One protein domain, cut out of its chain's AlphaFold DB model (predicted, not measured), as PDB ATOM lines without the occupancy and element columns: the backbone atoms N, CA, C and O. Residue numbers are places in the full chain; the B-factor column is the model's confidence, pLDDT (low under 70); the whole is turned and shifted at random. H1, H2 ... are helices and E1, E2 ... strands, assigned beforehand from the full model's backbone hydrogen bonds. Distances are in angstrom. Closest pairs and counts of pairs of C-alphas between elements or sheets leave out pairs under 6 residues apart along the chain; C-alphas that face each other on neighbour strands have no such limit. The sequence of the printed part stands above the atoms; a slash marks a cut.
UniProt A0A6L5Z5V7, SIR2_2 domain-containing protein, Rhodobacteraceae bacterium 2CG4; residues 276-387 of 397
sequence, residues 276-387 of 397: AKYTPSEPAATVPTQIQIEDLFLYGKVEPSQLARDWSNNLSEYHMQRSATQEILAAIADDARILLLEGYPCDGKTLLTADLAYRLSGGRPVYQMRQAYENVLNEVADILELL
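What this domain is: This is residues 276 to 387 of the 397 residues of the protein "SIR2_2 domain-containing protein" of Rhodobacteraceae bacterium 2CG4 (UniProt A0A6L5Z5V7). Five short helices are spread along one long axis with few contacts between them: H4 sits in the middle, H3 packs on part of it, H2 comes close to it, and H1 and H5 lie at the two ends of the long axis. Two long stretches with no named element, residues 276 to 289 and 334 to 348, run through the outer parts, and the free residues 372 to 379 stick out at the H5 end. The printed part has 112 residues, with elements in the order H1, H2, H3, H4, E1, H5; the single named strand pairs with no named strand, and the class is mostly helix. The whole is compact, with a radius of gyration of the C-alphas of 15.3 A and spans of 43 by 31 by 30 A.

How they stand to each other: At the first residues, 276 to 277 pair antiparallel with residues 367 to 368 of E1, the strand of residues 367 to 369. H1, residues 290 to 299, touches no helix and is apart from H2, residues 304 to 312. H3, residues 324 to 333, touches H4, residues 349 to 361, and H4 touches H3 with residues 352 to 356 alone. Their closest C-alphas are those of Thr 325 and Leu 356, 6.5 A apart, and they run the same way at a steep tilt of 42 degrees. H2 and H4 are close but not clearly touching, with the C-alphas of Trp 311 and Asp 355 closest at 7.6 A; they run the same way at a steep tilt of 58 degrees. H4 and E1 are near each other, with 5 pairs of C-alphas within 10 A. E1 and H5, residues 376 to 386, are only just apart, at 8.0 A. In H1, H2, H3, H4 and H5, every O i to N i+4 pair is within hydrogen-bond range.

Where its parts are: H1 begins at C-alpha 290, (-49.457, -3.923, 48.548), and measures 13.6 A from first to last C-alpha. H2 measures 12.2 A and H3 14.1 A. H4, the longest helix by residues with 13, measures 18.0 A and begins at C-alpha 349, (-36.316, 11.843, 39.004). E1 measures 6.6 A. H5 measures 15.5 A and ends at C-alpha 386, (-19.277, 24.248, 56.073).

The domain as a whole: The two C-alphas farthest apart, those of Gln 290 and Glu 385, are 44.3 A apart. The printed part has no cut. The links from H2 to H3, with 11 residues, and from H3 to H4, with 15, are long. The mean pLDDT of the printed part is 85.1, and residues 362 to 363 and 386 to 387 are under 70.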
ATOM      1  N   ALA A 276     -33.201  22.173  54.099       84.19
ATOM      2  CA  ALA A 276     -33.209  21.295  55.257       84.19
ATOM      3  C   ALA A 276     -32.068  20.290  55.123       84.19
ATOM      4  O   ALA A 276     -31.854  19.730  54.044       84.19
ATOM      5  N   LYS A 277     -31.350  20.030  56.220       82.94
ATOM      6  CA  LYS A 277     -30.420  18.902  56.266       82.94
ATOM      7  C   LYS A 277     -31.219  17.616  56.045       82.94
ATOM      8  O   LYS A 277     -32.238  17.397  56.699       82.94
ATOM      9  N   TYR A 278     -30.774  16.800  55.102       84.56
ATOM     10  CA  TYR A 278     -31.338  15.483  54.879       84.56
ATOM     11  C   TYR A 278     -30.854  14.544  55.982       84.56
ATOM     12  O   TYR A 278     -29.649  14.410  56.213       84.56
ATOM     13  N   THR A 279     -31.811  13.898  56.636       81.56
ATOM     14  CA  THR A 279     -31.579  12.838  57.613       81.56
ATOM     15  C   THR A 279     -32.329  11.607  57.111       81.56
ATOM     16  O   THR A 279     -33.536  11.720  56.867       81.56
ATOM     17  N   PRO A 280     -31.654  10.461  56.914       81.81
ATOM     18  CA  PRO A 280     -32.324   9.226  56.533       81.81
ATOM     19  C   PRO A 280     -33.406   8.851  57.547       81.81
ATOM     20  O   PRO A 280     -33.209   9.000  58.753       81.81
ATOM     21  N   SER A 281     -34.541   8.356  57.063       85.38
ATOM     22  CA  SER A 281     -35.559   7.758  57.928       85.38
ATOM     23  C   SER A 281     -35.090   6.408  58.465       85.38
ATOM     24  O   SER A 281     -34.236   5.755  57.861       85.38
ATOM     25  N   GLU A 282     -35.661   5.975  59.585       80.00
ATOM     26  CA  GLU A 282     -35.410   4.632  60.100       80.00
ATOM     27  C   GLU A 282     -35.965   3.570  59.132       80.00
ATOM     28  O   GLU A 282     -37.106   3.701  58.670       80.00
ATOM     29  N   PRO A 283     -35.173   2.534  58.790       85.50
ATOM     30  CA  PRO A 283     -35.626   1.428  57.954       85.50
ATOM     31  C   PRO A 283     -36.837   0.705  58.543       85.50
ATOM     32  O   PRO A 283     -36.849   0.352  59.719       85.50
ATOM     33  N   ALA A 284     -37.829   0.409  57.705       87.62
ATOM     34  CA  ALA A 284     -38.940  -0.447  58.093       87.62
ATOM     35  C   ALA A 284     -38.450  -1.868  58.437       87.62
ATOM     36  O   ALA A 284     -37.639  -2.453  57.719       87.62
ATOM     37  N   ALA A 285     -38.994  -2.457  59.506       83.12
ATOM     38  CA  ALA A 285     -38.707  -3.844  59.881       83.12
ATOM     39  C   ALA A 285     -39.402  -4.866  58.955       83.12
ATOM     40  O   ALA A 285     -38.952  -6.001  58.809       83.12
ATOM     41  N   THR A 286     -40.506  -4.470  58.317       88.81
ATOM     42  CA  THR A 286     -41.332  -5.330  57.461       88.81
ATOM     43  C   THR A 286     -41.184  -4.972  55.986       88.81
ATOM     44  O   THR A 286     -40.946  -3.816  55.640       88.81
ATOM     45  N   VAL A 287     -41.404  -5.956  55.110       93.06
ATOM     46  CA  VAL A 287     -41.535  -5.739  53.657       93.06
ATOM     47  C   VAL A 287     -42.656  -4.739  53.333       93.06
ATOM     48  O   VAL A 287     -43.596  -4.605  54.128       93.06
ATOM     49  N   PRO A 288     -42.588  -4.039  52.185       94.19
ATOM     50  CA  PRO A 288     -43.643  -3.126  51.771       94.19
ATOM     51  C   PRO A 288     -44.962  -3.866  51.541       94.19
ATOM     52  O   PRO A 288     -45.021  -4.936  50.935       94.19
ATOM     53  N   THR A 289     -46.047  -3.274  52.027       95.81
ATOM     54  CA  THR A 289     -47.407  -3.763  51.780       95.81
ATOM     55  C   THR A 289     -47.857  -3.451  50.355       95.81
ATOM     56  O   THR A 289     -47.375  -2.504  49.731       95.81
ATOM     57  N   GLN A 290     -48.853  -4.191  49.857       95.56
ATOM     58  CA  GLN A 290     -49.457  -3.923  48.548       95.56
ATOM     59  C   GLN A 290     -49.942  -2.470  48.426       95.56
ATOM     60  O   GLN A 290     -49.652  -1.818  47.429       95.56
ATOM     61  N   ILE A 291     -50.598  -1.940  49.463       96.06
ATOM     62  CA  ILE A 291     -51.102  -0.558  49.480       96.06
ATOM     63  C   ILE A 291     -49.955   0.448  49.339       96.06
ATOM     64  O   ILE A 291     -50.080   1.408  48.594       96.06
ATOM     65  N   GLN A 292     -48.824   0.230  50.016       95.31
ATOM     66  CA  GLN A 292     -47.665   1.127  49.911       95.31
ATOM     67  C   GLN A 292     -47.058   1.118  48.504       95.31
ATOM     68  O   GLN A 292     -46.656   2.171  48.007       95.31
ATOM     69  N   ILE A 293     -46.992  -0.052  47.864       94.44
ATOM     70  CA  ILE A 293     -46.502  -0.190  46.485       94.44
ATOM     71  C   ILE A 293     -47.462   0.503  45.511       94.44
ATOM     72  O   ILE A 293     -47.022   1.268  44.655       94.44
ATOM     73  N   GLU A 294     -48.769   0.275  45.657       94.38
ATOM     74  CA  GLU A 294     -49.803   0.919  44.841       94.38
ATOM     75  C   GLU A 294     -49.789   2.442  45.016       94.38
ATOM     76  O   GLU A 294     -49.828   3.166  44.025       94.38
ATOM     77  N   ASP A 295     -49.649   2.936  46.247       94.56
ATOM     78  CA  ASP A 295     -49.563   4.365  46.554       94.56
ATOM     79  C   ASP A 295     -48.348   5.028  45.882       94.56
ATOM     80  O   ASP A 295     -48.461   6.123  45.316       94.56
ATOM     81  N   LEU A 296     -47.192   4.357  45.900       92.19
ATOM     82  CA  LEU A 296     -45.997   4.832  45.206       92.19
ATOM     83  C   LEU A 296     -46.210   4.846  43.692       92.19
ATOM     84  O   LEU A 296     -45.895   5.836  43.034       92.19
ATOM     85  N   PHE A 297     -46.734   3.754  43.140       88.50
ATOM     86  CA  PHE A 297     -46.860   3.577  41.698       88.50
ATOM     87  C   PHE A 297     -47.932   4.486  41.081       88.50
ATOM     88  O   PHE A 297     -47.705   5.078  40.027       88.50
ATOM     89  N   LEU A 298     -49.091   4.617  41.733       90.31
ATOM     90  CA  LEU A 298     -50.240   5.364  41.218       90.31
ATOM     91  C   LEU A 298     -50.166   6.855  41.546       90.31
ATOM     92  O   LEU A 298     -50.524   7.685  40.709       90.31
ATOM     93  N   TYR A 299     -49.721   7.201  42.756       89.31
ATOM     94  CA  TYR A 299     -49.783   8.575  43.264       89.31
ATOM     95  C   TYR A 299     -48.406   9.202  43.498       89.31
ATOM     96  O   TYR A 299     -48.329  10.377  43.857       89.31
ATOM     97  N   GLY A 300     -47.314   8.448  43.325       87.12
ATOM     98  CA  GLY A 300     -45.974   8.912  43.686       87.12
ATOM     99  C   GLY A 300     -45.806   9.128  45.191       87.12
ATOM    100  O   GLY A 300     -44.908   9.863  45.607       87.12
ATOM    101  N   LYS A 301     -46.682   8.541  46.018       90.69
ATOM    102  CA  LYS A 301     -46.653   8.709  47.469       90.69
ATOM    103  C   LYS A 301     -45.594   7.785  48.062       90.69
ATOM    104  O   LYS A 301     -45.749   6.569  48.108       90.69
ATOM    105  N   VAL A 302     -44.512   8.405  48.509       91.06
ATOM    106  CA  VAL A 302     -43.344   7.727  49.067       91.06
ATOM    107  C   VAL A 302     -43.558   7.395  50.540       91.06
ATOM    108  O   VAL A 302     -43.953   8.261  51.317       91.06
ATOM    109  N   GLU A 303     -43.212   6.168  50.921       93.94
ATOM    110  CA  GLU A 303     -43.034   5.713  52.295       93.94
ATOM    111  C   GLU A 303     -41.534   5.763  52.656       93.94
ATOM    112  O   GLU A 303     -40.766   4.897  52.220       93.94
ATOM    113  N   PRO A 304     -41.073   6.773  53.421       90.69
ATOM    114  CA  PRO A 304     -39.645   6.980  53.674       90.69
ATOM    115  C   PRO A 304     -38.960   5.803  54.376       90.69
ATOM    116  O   PRO A 304     -37.805   5.501  54.079       90.69
ATOM    117  N   SER A 305     -39.674   5.116  55.272       90.56
ATOM    118  CA  SER A 305     -39.154   3.955  56.004       90.56
ATOM    119  C   SER A 305     -38.880   2.752  55.089       90.56
ATOM    120  O   SER A 305     -37.903   2.026  55.282       90.56
ATOM    121  N   GLN A 306     -39.690   2.564  54.041       93.94
ATOM    122  CA  GLN A 306     -39.505   1.498  53.052       93.94
ATOM    123  C   GLN A 306     -38.374   1.812  52.065       93.94
ATOM    124  O   GLN A 306     -37.607   0.915  51.716       93.94
ATOM    125  N   LEU A 307     -38.194   3.083  51.679       90.44
ATOM    126  CA  LEU A 307     -36.996   3.497  50.937       90.44
ATOM    127  C   LEU A 307     -35.724   3.242  51.751       90.44
ATOM    128  O   LEU A 307     -34.784   2.632  51.248       90.44
ATOM    129  N   ALA A 308     -35.719   3.650  53.024       87.12
ATOM    130  CA  ALA A 308     -34.596   3.420  53.929       87.12
ATOM    131  C   ALA A 308     -34.251   1.931  54.069       87.12
ATOM    132  O   ALA A 308     -33.072   1.582  54.060       87.12
ATOM    133  N   ARG A 309     -35.264   1.058  54.127       86.31
ATOM    134  CA  ARG A 309     -35.093  -0.400  54.148       86.31
ATOM    135  C   ARG A 309     -34.457  -0.944  52.873       86.31
ATOM    136  O   ARG A 309     -33.552  -1.776  52.962       86.31
ATOM    137  N   ASP A 310     -34.935  -0.520  51.707       89.06
ATOM    138  CA  ASP A 310     -34.349  -0.955  50.439       89.06
ATOM    139  C   ASP A 310     -32.893  -0.496  50.327       89.06
ATOM    140  O   ASP A 310     -32.029  -1.270  49.916       89.06
ATOM    141  N   TRP A 311     -32.596   0.740  50.728       84.50
ATOM    142  CA  TRP A 311     -31.237   1.259  50.660       84.50
ATOM    143  C   TRP A 311     -30.284   0.574  51.644       84.50
ATOM    144  O   TRP A 311     -29.196   0.172  51.231       84.50
ATOM    145  N   SER A 312     -30.685   0.388  52.908       78.12
ATOM    146  CA  SER A 312     -29.820  -0.202  53.942       78.12
ATOM    147  C   SER A 312     -29.475  -1.661  53.655       78.12
ATOM    148  O   SER A 312     -28.391  -2.125  53.996       78.12
ATOM    149  N   ASN A 313     -30.399  -2.387  53.021       77.69
ATOM    150  CA  ASN A 313     -30.248  -3.809  52.716       77.69
ATOM    151  C   ASN A 313     -29.838  -4.075  51.260       77.69
ATOM    152  O   ASN A 313     -29.737  -5.232  50.857       77.69
ATOM    153  N   ASN A 314     -29.615  -3.022  50.464       77.12
ATOM    154  CA  ASN A 314     -29.335  -3.108  49.032       77.12
ATOM    155  C   ASN A 314     -30.374  -3.949  48.253       77.12
ATOM    156  O   ASN A 314     -30.027  -4.803  47.436       77.12
ATOM    157  N   LEU A 315     -31.655  -3.703  48.527       84.56
ATOM    158  CA  LEU A 315     -32.805  -4.361  47.907       84.56
ATOM    159  C   LEU A 315     -33.481  -3.445  46.874       84.56
ATOM    160  O   LEU A 315     -33.092  -2.294  46.653       84.56
ATOM    161  N   SER A 316     -34.492  -3.987  46.200       88.25
ATOM    162  CA  SER A 316     -35.398  -3.250  45.312       88.25
ATOM    163  C   SER A 316     -36.817  -3.809  45.433       88.25
ATOM    164  O   SER A 316     -37.439  -4.173  44.436       88.25
ATOM    165  N   GLU A 317     -37.293  -3.975  46.671       90.62
ATOM    166  CA  GLU A 317     -38.627  -4.520  46.953       90.62
ATOM    167  C   GLU A 317     -39.704  -3.428  46.945       90.62
ATOM    168  O   GLU A 317     -40.848  -3.702  46.587       90.62
ATOM    169  N   TYR A 318     -39.348  -2.193  47.313       93.25
ATOM    170  CA  TYR A 318     -40.242  -1.035  47.318       93.25
ATOM    171  C   TYR A 318     -39.981  -0.078  46.147       93.25
ATOM    172  O   TYR A 318     -40.928   0.419  45.538       93.25
ATOM    173  N   HIS A 319     -38.715   0.169  45.799       90.38
ATOM    174  CA  HIS A 319     -38.330   1.021  44.672       90.38
ATOM    175  C   HIS A 319     -37.229   0.388  43.814       90.38
ATOM    176  O   HIS A 319     -36.419  -0.408  44.282       90.38
ATOM    177  N   MET A 320     -37.183   0.764  42.534       87.38
ATOM    178  CA  MET A 320     -36.138   0.294  41.625       87.38
ATOM    179  C   MET A 320     -34.886   1.164  41.720       87.38
ATOM    180  O   MET A 320     -34.936   2.360  41.425       87.38
ATOM    181  N   GLN A 321     -33.746   0.542  42.027       82.12
ATOM    182  CA  GLN A 321     -32.448   1.204  41.933       82.12
ATOM    183  C   GLN A 321     -32.072   1.461  40.466       82.12
ATOM    184  O   GLN A 321     -32.115   0.562  39.623       82.12
ATOM    185  N   ARG A 322     -31.670   2.695  40.147       84.44
ATOM    186  CA  ARG A 322     -31.302   3.098  38.779       84.44
ATOM    187  C   ARG A 322     -29.792   3.041  38.558       84.44
ATOM    188  O   ARG A 322     -29.022   3.483  39.408       84.44
ATOM    189  N   SER A 323     -29.365   2.606  37.369       86.88
ATOM    190  CA  SER A 323     -27.946   2.629  36.963       86.88
ATOM    191  C   SER A 323     -27.351   4.042  36.989       86.88
ATOM    192  O   SER A 323     -26.216   4.224  37.425       86.88
ATOM    193  N   ALA A 324     -28.159   5.049  36.634       88.69
ATOM    194  CA  ALA A 324     -27.788   6.463  36.662       88.69
ATOM    195  C   ALA A 324     -27.254   6.922  38.031       88.69
ATOM    196  O   ALA A 324     -26.417   7.818  38.098       88.69
ATOM    197  N   THR A 325     -27.681   6.296  39.133       86.56
ATOM    198  CA  THR A 325     -27.167   6.606  40.472       86.56
ATOM    199  C   THR A 325     -25.656   6.376  40.556       86.56
ATOM    200  O   THR A 325     -24.942   7.204  41.115       86.56
ATOM    201  N   GLN A 326     -25.147   5.286  39.975       86.00
ATOM    202  CA  GLN A 326     -23.713   4.982  39.986       86.00
ATOM    203  C   GLN A 326     -22.923   5.940  39.092       86.00
ATOM    204  O   GLN A 326     -21.869   6.418  39.504       86.00
ATOM    205  N   GLU A 327     -23.453   6.269  37.913       89.69
ATOM    206  CA  GLU A 327     -22.846   7.235  36.986       89.69
ATOM    207  C   GLU A 327     -22.695   8.613  37.642       89.69
ATOM    208  O   GLU A 327     -21.629   9.227  37.594       89.69
ATOM    209  N   ILE A 328     -23.739   9.070  38.336       89.88
ATOM    210  CA  ILE A 328     -23.741  10.352  39.043       89.88
ATOM    211  C   ILE A 328     -22.746  10.344  40.206       89.88
ATOM    212  O   ILE A 328     -21.993  11.302  40.378       89.88
ATOM    213  N   LEU A 329     -22.708   9.274  41.005       84.94
ATOM    214  CA  LEU A 329     -21.743   9.155  42.102       84.94
ATOM    215  C   LEU A 329     -20.296   9.122  41.593       84.94
ATOM    216  O   LEU A 329     -19.432   9.743  42.209       84.94
ATOM    217  N   ALA A 330     -20.040   8.456  40.463       87.44
ATOM    218  CA  ALA A 330     -18.735   8.454  39.812       87.44
ATOM    219  C   ALA A 330     -18.347   9.855  39.321       87.44
ATOM    220  O   ALA A 330     -17.233  10.295  39.582       87.44
ATOM    221  N   ALA A 331     -19.274  10.593  38.703       87.88
ATOM    222  CA  ALA A 331     -19.033  11.974  38.290       87.88
ATOM    223  C   ALA A 331     -18.721  12.890  39.488       87.88
ATOM    224  O   ALA A 331     -17.798  13.694  39.429       87.88
ATOM    225  N   ILE A 332     -19.447  12.747  40.604       85.38
ATOM    226  CA  ILE A 332     -19.169  13.491  41.847       85.38
ATOM    227  C   ILE A 332     -17.773  13.158  42.384       85.38
ATOM    228  O   ILE A 332     -17.081  14.048  42.882       85.38
ATOM    229  N   ALA A 333     -17.376  11.885  42.321       80.31
ATOM    230  CA  ALA A 333     -16.045  11.447  42.730       80.31
ATOM    231  C   ALA A 333     -14.946  12.012  41.811       80.31
ATOM    232  O   ALA A 333     -13.875  12.351  42.306       80.31
ATOM    233  N   ASP A 334     -15.243  12.190  40.520       85.62
ATOM    234  CA  ASP A 334     -14.410  12.882  39.523       85.62
ATOM    235  C   ASP A 334     -14.611  14.412  39.534       85.62
ATOM    236  O   ASP A 334     -14.519  15.106  38.527       85.62
ATOM    237  N   ASP A 335     -14.899  14.956  40.716       81.06
ATOM    238  CA  ASP A 335     -14.933  16.387  41.000       81.06
ATOM    239  C   ASP A 335     -16.099  17.185  40.382       81.06
ATOM    240  O   ASP A 335     -16.142  18.411  40.530       81.06
ATOM    241  N   ALA A 336     -17.103  16.530  39.784       84.38
ATOM    242  CA  ALA A 336     -18.286  17.218  39.266       84.38
ATOM    243  C   ALA A 336     -18.994  18.032  40.365       84.38
ATOM    244  O   ALA A 336     -19.316  17.534  41.449       84.38
ATOM    245  N   ARG A 337     -19.244  19.314  40.073       82.81
ATOM    246  CA  ARG A 337     -19.829  20.284  41.021       82.81
ATOM    247  C   ARG A 337     -21.319  20.498  40.826       82.81
ATOM    248  O   ARG A 337     -22.043  20.686  41.798       82.81
ATOM    249  N   ILE A 338     -21.757  20.490  39.572       87.75
ATOM    250  CA  ILE A 338     -23.138  20.740  39.179       87.75
ATOM    251  C   ILE A 338     -23.557  19.597  38.271       87.75
ATOM    252  O   ILE A 338     -22.887  19.298  37.286       87.75
ATOM    253  N   LEU A 339     -24.669  18.964  38.622       87.19
ATOM    254  CA  LEU A 339     -25.276  17.878  37.867       87.19
ATOM    255  C   LEU A 339     -26.706  18.288  37.542       87.19
ATOM    256  O   LEU A 339     -27.477  18.623  38.441       87.19
ATOM    257  N   LEU A 340     -27.048  18.267  36.259       89.19
ATOM    258  CA  LEU A 340     -28.396  18.542  35.788       89.19
ATOM    259  C   LEU A 340     -29.098  17.210  35.509       89.19
ATOM    260  O   LEU A 340     -28.605  16.405  34.723       89.19
ATOM    261  N   LEU A 341     -30.248  16.984  36.144       86.88
ATOM    262  CA  LEU A 341     -31.083  15.810  35.892       86.88
ATOM    263  C   LEU A 341     -32.238  16.195  34.971       86.88
ATOM    264  O   LEU A 341     -33.210  16.817  35.403       86.88
ATOM    265  N   GLU A 342     -32.134  15.808  33.706       88.31
ATOM    266  CA  GLU A 342     -33.173  16.016  32.700       88.31
ATOM    267  C   GLU A 342     -34.017  14.745  32.510       88.31
ATOM    268  O   GLU A 342     -33.529  13.624  32.639       88.31
ATOM    269  N   GLY A 343     -35.314  14.908  32.241       85.81
ATOM    270  CA  GLY A 343     -36.232  13.806  31.943       85.81
ATOM    271  C   GLY A 343     -37.692  14.250  31.967       85.81
ATOM    272  O   GLY A 343     -38.009  15.334  32.471       85.81
ATOM    273  N   TYR A 344     -38.605  13.400  31.512       88.81
ATOM    274  CA  TYR A 344     -40.038  13.684  31.454       88.81
ATOM    275  C   TYR A 344     -40.710  13.652  32.839       88.81
ATOM    276  O   TYR A 344     -40.163  13.099  33.807       88.81
ATOM    277  N   PRO A 345     -41.887  14.289  32.998       83.12
ATOM    278  CA  PRO A 345     -42.726  14.084  34.176       83.12
ATOM    279  C   PRO A 345     -42.954  12.585  34.423       83.12
ATOM    280  O   PRO A 345     -43.138  11.829  33.477       83.12
ATOM    281  N   CYS A 346     -42.927  12.171  35.691       78.94
ATOM    282  CA  CYS A 346     -43.078  10.774  36.123       78.94
ATOM    283  C   CYS A 346     -41.930   9.800  35.772       78.94
ATOM    284  O   CYS A 346     -42.017   8.634  36.136       78.94
ATOM    285  N   ASP A 347     -40.791  10.265  35.242       84.00
ATOM    286  CA  ASP A 347     -39.595   9.419  35.012       84.00
ATOM    287  C   ASP A 347     -38.832   9.024  36.298       84.00
ATOM    288  O   ASP A 347     -37.679   8.593  36.246       84.00
ATOM    289  N   GLY A 348     -39.410   9.233  37.485       84.19
ATOM    290  CA  GLY A 348     -38.783   8.856  38.758       84.19
ATOM    291  C   GLY A 348     -37.572   9.705  39.170       84.19
ATOM    292  O   GLY A 348     -36.780   9.270  40.002       84.19
ATOM    293  N   LYS A 349     -37.408  10.919  38.619       89.06
ATOM    294  CA  LYS A 349     -36.316  11.843  39.004       89.06
ATOM    295  C   LYS A 349     -36.302  12.138  40.509       89.06
ATOM    296  O   LYS A 349     -35.234  12.183  41.105       89.06
ATOM    297  N   THR A 350     -37.476  12.275  41.128       87.62
ATOM    298  CA  THR A 350     -37.614  12.499  42.576       87.62
ATOM    299  C   THR A 350     -37.035  11.341  43.394       87.62
ATOM    300  O   THR A 350     -36.282  11.579  44.337       87.62
ATOM    301  N   LEU A 351     -37.321  10.093  43.005       88.94
ATOM    302  CA  LEU A 351     -36.748   8.909  43.656       88.94
ATOM    303  C   LEU A 351     -35.234   8.840  43.440       88.94
ATOM    304  O   LEU A 351     -34.499   8.663  44.401       88.94
ATOM    305  N   LEU A 352     -34.753   9.116  42.222       89.31
ATOM    306  CA  LEU A 352     -33.315   9.189  41.939       89.31
ATOM    307  C   LEU A 352     -32.597  10.207  42.845       89.31
ATOM    308  O   LEU A 352     -31.532   9.919  43.383       89.31
ATOM    309  N   THR A 353     -33.174  11.396  43.050       89.50
ATOM    310  CA  THR A 353     -32.595  12.388  43.971       89.50
ATOM    311  C   THR A 353     -32.635  11.945  45.432       89.50
ATOM    312  O   THR A 353     -31.740  12.309  46.193       89.50
ATOM    313  N   ALA A 354     -33.634  11.151  45.827       88.38
ATOM    314  CA  ALA A 354     -33.713  10.574  47.165       88.38
ATOM    315  C   ALA A 354     -32.631   9.498  47.374       88.38
ATOM    316  O   ALA A 354     -31.927   9.555  48.381       88.38
ATOM    317  N   ASP A 355     -32.412   8.615  46.392       86.69
ATOM    318  CA  ASP A 355     -31.334   7.614  46.404       86.69
ATOM    319  C   ASP A 355     -29.959   8.274  46.542       86.69
ATOM    320  O   ASP A 355     -29.111   7.846  47.331       86.69
ATOM    321  N   LEU A 356     -29.728   9.337  45.766       88.38
ATOM    322  CA  LEU A 356     -28.491  10.107  45.826       88.38
ATOM    323  C   LEU A 356     -28.324  10.772  47.190       88.38
ATOM    324  O   LEU A 356     -27.231  10.726  47.749       88.38
ATOM    325  N   ALA A 357     -29.388  11.364  47.739       87.94
ATOM    326  CA  ALA A 357     -29.345  11.973  49.061       87.94
ATOM    327  C   ALA A 357     -28.969  10.948  50.136       87.94
ATOM    328  O   ALA A 357     -28.057  11.218  50.915       87.94
ATOM    329  N   TYR A 358     -29.585   9.762  50.120       84.12
ATOM    330  CA  TYR A 358     -29.251   8.676  51.037       84.12
ATOM    331  C   TYR A 358     -27.779   8.266  50.925       84.12
ATOM    332  O   TYR A 358     -27.027   8.403  51.890       84.12
ATOM    333  N   ARG A 359     -27.323   7.874  49.729       81.00
ATOM    334  CA  ARG A 359     -25.946   7.387  49.516       81.00
ATOM    335  C   ARG A 359     -24.881   8.437  49.833       81.00
ATOM    336  O   ARG A 359     -23.815   8.107  50.340       81.00
ATOM    337  N   LEU A 360     -25.151   9.706  49.528       82.31
ATOM    338  CA  LEU A 360     -24.231  10.800  49.831       82.31
ATOM    339  C   LEU A 360     -24.225  11.151  51.321       82.31
ATOM    340  O   LEU A 360     -23.168  11.533  51.830       82.31
ATOM    341  N   SER A 361     -25.366  11.014  52.006       77.69
ATOM    342  CA  SER A 361     -25.501  11.379  53.420       77.69
ATOM    343  C   SER A 361     -24.559  10.599  54.331       77.69
ATOM    344  O   SER A 361     -24.083  11.157  55.318       77.69
ATOM    345  N   GLY A 362     -24.188   9.373  53.947       68.25
ATOM    346  CA  GLY A 362     -23.237   8.582  54.721       68.25
ATOM    347  C   GLY A 362     -21.773   9.014  54.598       68.25
ATOM    348  O   GLY A 362     -20.932   8.621  55.405       68.25
ATOM    349  N   GLY A 363     -21.427   9.842  53.607       65.75
ATOM    350  CA  GLY A 363     -20.063  10.352  53.421       65.75
ATOM    351  C   GLY A 363     -19.898  11.837  53.740       65.75
ATOM    352  O   GLY A 363     -18.783  12.281  54.037       65.75
ATOM    353  N   ARG A 364     -20.987  12.608  53.645       70.31
ATOM    354  CA  ARG A 364     -21.020  14.067  53.790       70.31
ATOM    355  C   ARG A 364     -22.427  14.545  54.168       70.31
ATOM    356  O   ARG A 364     -23.397  13.918  53.758       70.31
ATOM    357  N   PRO A 365     -22.578  15.678  54.873       74.12
ATOM    358  CA  PRO A 365     -23.895  16.266  55.072       74.12
ATOM    359  C   PRO A 365     -24.533  16.637  53.727       74.12
ATOM    360  O   PRO A 365     -23.894  17.222  52.852       74.12
ATOM    361  N   VAL A 366     -25.802  16.270  53.578       84.25
ATOM    362  CA  VAL A 366     -26.625  16.557  52.402       84.25
ATOM    363  C   VAL A 366     -27.713  17.535  52.815       84.25
ATOM    364  O   VAL A 366     -28.324  17.380  53.871       84.25
ATOM    365  N   TYR A 367     -27.965  18.527  51.971       87.50
ATOM    366  CA  TYR A 367     -29.012  19.518  52.172       87.50
ATOM    367  C   TYR A 367     -29.969  19.474  50.988       87.50
ATOM    368  O   TYR A 367     -29.545  19.462  49.834       87.50
ATOM    369  N   GLN A 368     -31.263  19.425  51.282       89.12
ATOM    370  CA  GLN A 368     -32.327  19.444  50.290       89.12
ATOM    371  C   GLN A 368     -33.033  20.790  50.347       89.12
ATOM    372  O   GLN A 368     -33.462  21.228  51.415       89.12
ATOM    373  N   MET A 369     -33.171  21.437  49.193       88.56
ATOM    374  CA  MET A 369     -33.968  22.652  49.088       88.56
ATOM    375  C   MET A 369     -35.443  22.294  49.286       88.56
ATOM    376  O   MET A 369     -35.986  21.454  48.569       88.56
ATOM    377  N   ARG A 370     -36.086  22.917  50.274       83.88
ATOM    378  CA  ARG A 370     -37.523  22.780  50.544       83.88
ATOM    379  C   ARG A 370     -38.311  23.814  49.760       83.88
ATOM    380  O   ARG A 370     -39.288  23.482  49.099       83.88
ATOM    381  N   GLN A 371     -37.860  25.057  49.833       82.88
ATOM    382  CA  GLN A 371     -38.478  26.202  49.189       82.88
ATOM    383  C   GLN A 371     -37.401  27.250  48.936       82.88
ATOM    384  O   GLN A 371     -36.487  27.390  49.736       82.88
ATOM    385  N   ALA A 372     -37.484  27.980  47.830       83.19
ATOM    386  CA  ALA A 372     -36.568  29.085  47.583       83.19
ATOM    387  C   ALA A 372     -37.097  30.355  48.268       83.19
ATOM    388  O   ALA A 372     -38.196  30.812  47.944       83.19
ATOM    389  N   TYR A 373     -36.317  30.916  49.192       80.56
ATOM    390  CA  TYR A 373     -36.539  32.248  49.764       80.56
ATOM    391  C   TYR A 373     -35.498  33.247  49.234       80.56
ATOM    392  O   TYR A 373     -34.535  32.861  48.574       80.56
ATOM    393  N   GLU A 374     -35.666  34.541  49.533       77.88
ATOM    394  CA  GLU A 374     -34.778  35.613  49.039       77.88
ATOM    395  C   GLU A 374     -33.294  35.379  49.379       77.88
ATOM    396  O   GLU A 374     -32.414  35.712  48.588       77.88
ATOM    397  N   ASN A 375     -33.012  34.726  50.510       75.75
ATOM    398  CA  ASN A 375     -31.656  34.445  50.985       75.75
ATOM    399  C   ASN A 375     -31.069  33.111  50.486       75.75
ATOM    400  O   ASN A 375     -30.030  32.689  50.988       75.75
ATOM    401  N   VAL A 376     -31.681  32.445  49.497       83.94
ATOM    402  CA  VAL A 376     -31.254  31.106  49.042       83.94
ATOM    403  C   VAL A 376     -29.773  31.041  48.642       83.94
ATOM    404  O   VAL A 376     -29.103  30.061  48.949       83.94
ATOM    405  N   LEU A 377     -29.225  32.086  48.009       84.38
ATOM    406  CA  LEU A 377     -27.809  32.120  47.614       84.38
ATOM    407  C   LEU A 377     -26.866  32.272  48.814       84.38
ATOM    408  O   LEU A 377     -25.792  31.674  48.813       84.38
ATOM    409  N   ASN A 378     -27.279  33.023  49.839       79.44
ATOM    410  CA  ASN A 378     -26.523  33.147  51.086       79.44
ATOM    411  C   ASN A 378     -26.519  31.807  51.829       79.44
ATOM    412  O   ASN A 378     -25.468  31.351  52.255       79.44
ATOM    413  N   GLU A 379     -27.663  31.119  51.882       78.19
ATOM    414  CA  GLU A 379     -27.743  29.776  52.463       78.19
ATOM    415  C   GLU A 379     -26.878  28.755  51.707       78.19
ATOM    416  O   GLU A 379     -26.236  27.914  52.332       78.19
ATOM    417  N   VAL A 380     -26.813  28.829  50.371       83.81
ATOM    418  CA  VAL A 380     -25.890  27.997  49.580       83.81
ATOM    419  C   VAL A 380     -24.437  28.306  49.945       83.81
ATOM    420  O   VAL A 380     -23.661  27.372  50.131       83.81
ATOM    421  N   ALA A 381     -24.065  29.583  50.070       80.56
ATOM    422  CA  ALA A 381     -22.720  29.974  50.485       80.56
ATOM    423  C   ALA A 381     -22.387  29.440  51.888       80.56
ATOM    424  O   ALA A 381     -21.356  28.794  52.048       80.56
ATOM    425  N   ASP A 382     -23.297  29.589  52.855       77.75
ATOM    426  CA  ASP A 382     -23.139  29.075  54.220       77.75
ATOM    427  C   ASP A 382     -22.964  27.543  54.240       77.75
ATOM    428  O   ASP A 382     -22.098  27.007  54.937       77.75
ATOM    429  N   ILE A 383     -23.750  26.812  53.437       78.81
ATOM    430  CA  ILE A 383     -23.613  25.353  53.278       78.81
ATOM    431  C   ILE A 383     -22.240  24.993  52.691       78.81
ATOM    432  O   ILE A 383     -21.612  24.032  53.139       78.81
ATOM    433  N   LEU A 384     -21.769  25.740  51.691       76.25
ATOM    434  CA  LEU A 384     -20.475  25.506  51.045       76.25
ATOM    435  C   LEU A 384     -19.289  25.886  51.942       76.25
ATOM    436  O   LEU A 384     -18.256  25.224  51.879       76.25
ATOM    437  N   GLU A 385     -19.423  26.888  52.810       70.00
ATOM    438  CA  GLU A 385     -18.407  27.234  53.814       70.00
ATOM    439  C   GLU A 385     -18.234  26.128  54.861       70.00
ATOM    440  O   GLU A 385     -17.117  25.852  55.302       70.00
ATOM    441  N   LEU A 386     -19.320  25.438  55.217       63.78
ATOM    442  CA  LEU A 386     -19.277  24.248  56.073       63.78
ATOM    443  C   LEU A 386     -18.710  23.027  55.361       63.78
ATOM    444  O   LEU A 386     -18.234  22.094  56.000       63.78
ATOM    445  N   LEU A 387     -18.753  23.014  54.037       60.78
ATOM    446  CA  LEU A 387     -18.273  21.932  53.198       60.78
ATOM    447  C   LEU A 387     -17.184  22.457  52.265       60.78
ATOM    448  O   LEU A 387     -17.402  22.415  51.055       60.78
TER     449      LEU A 387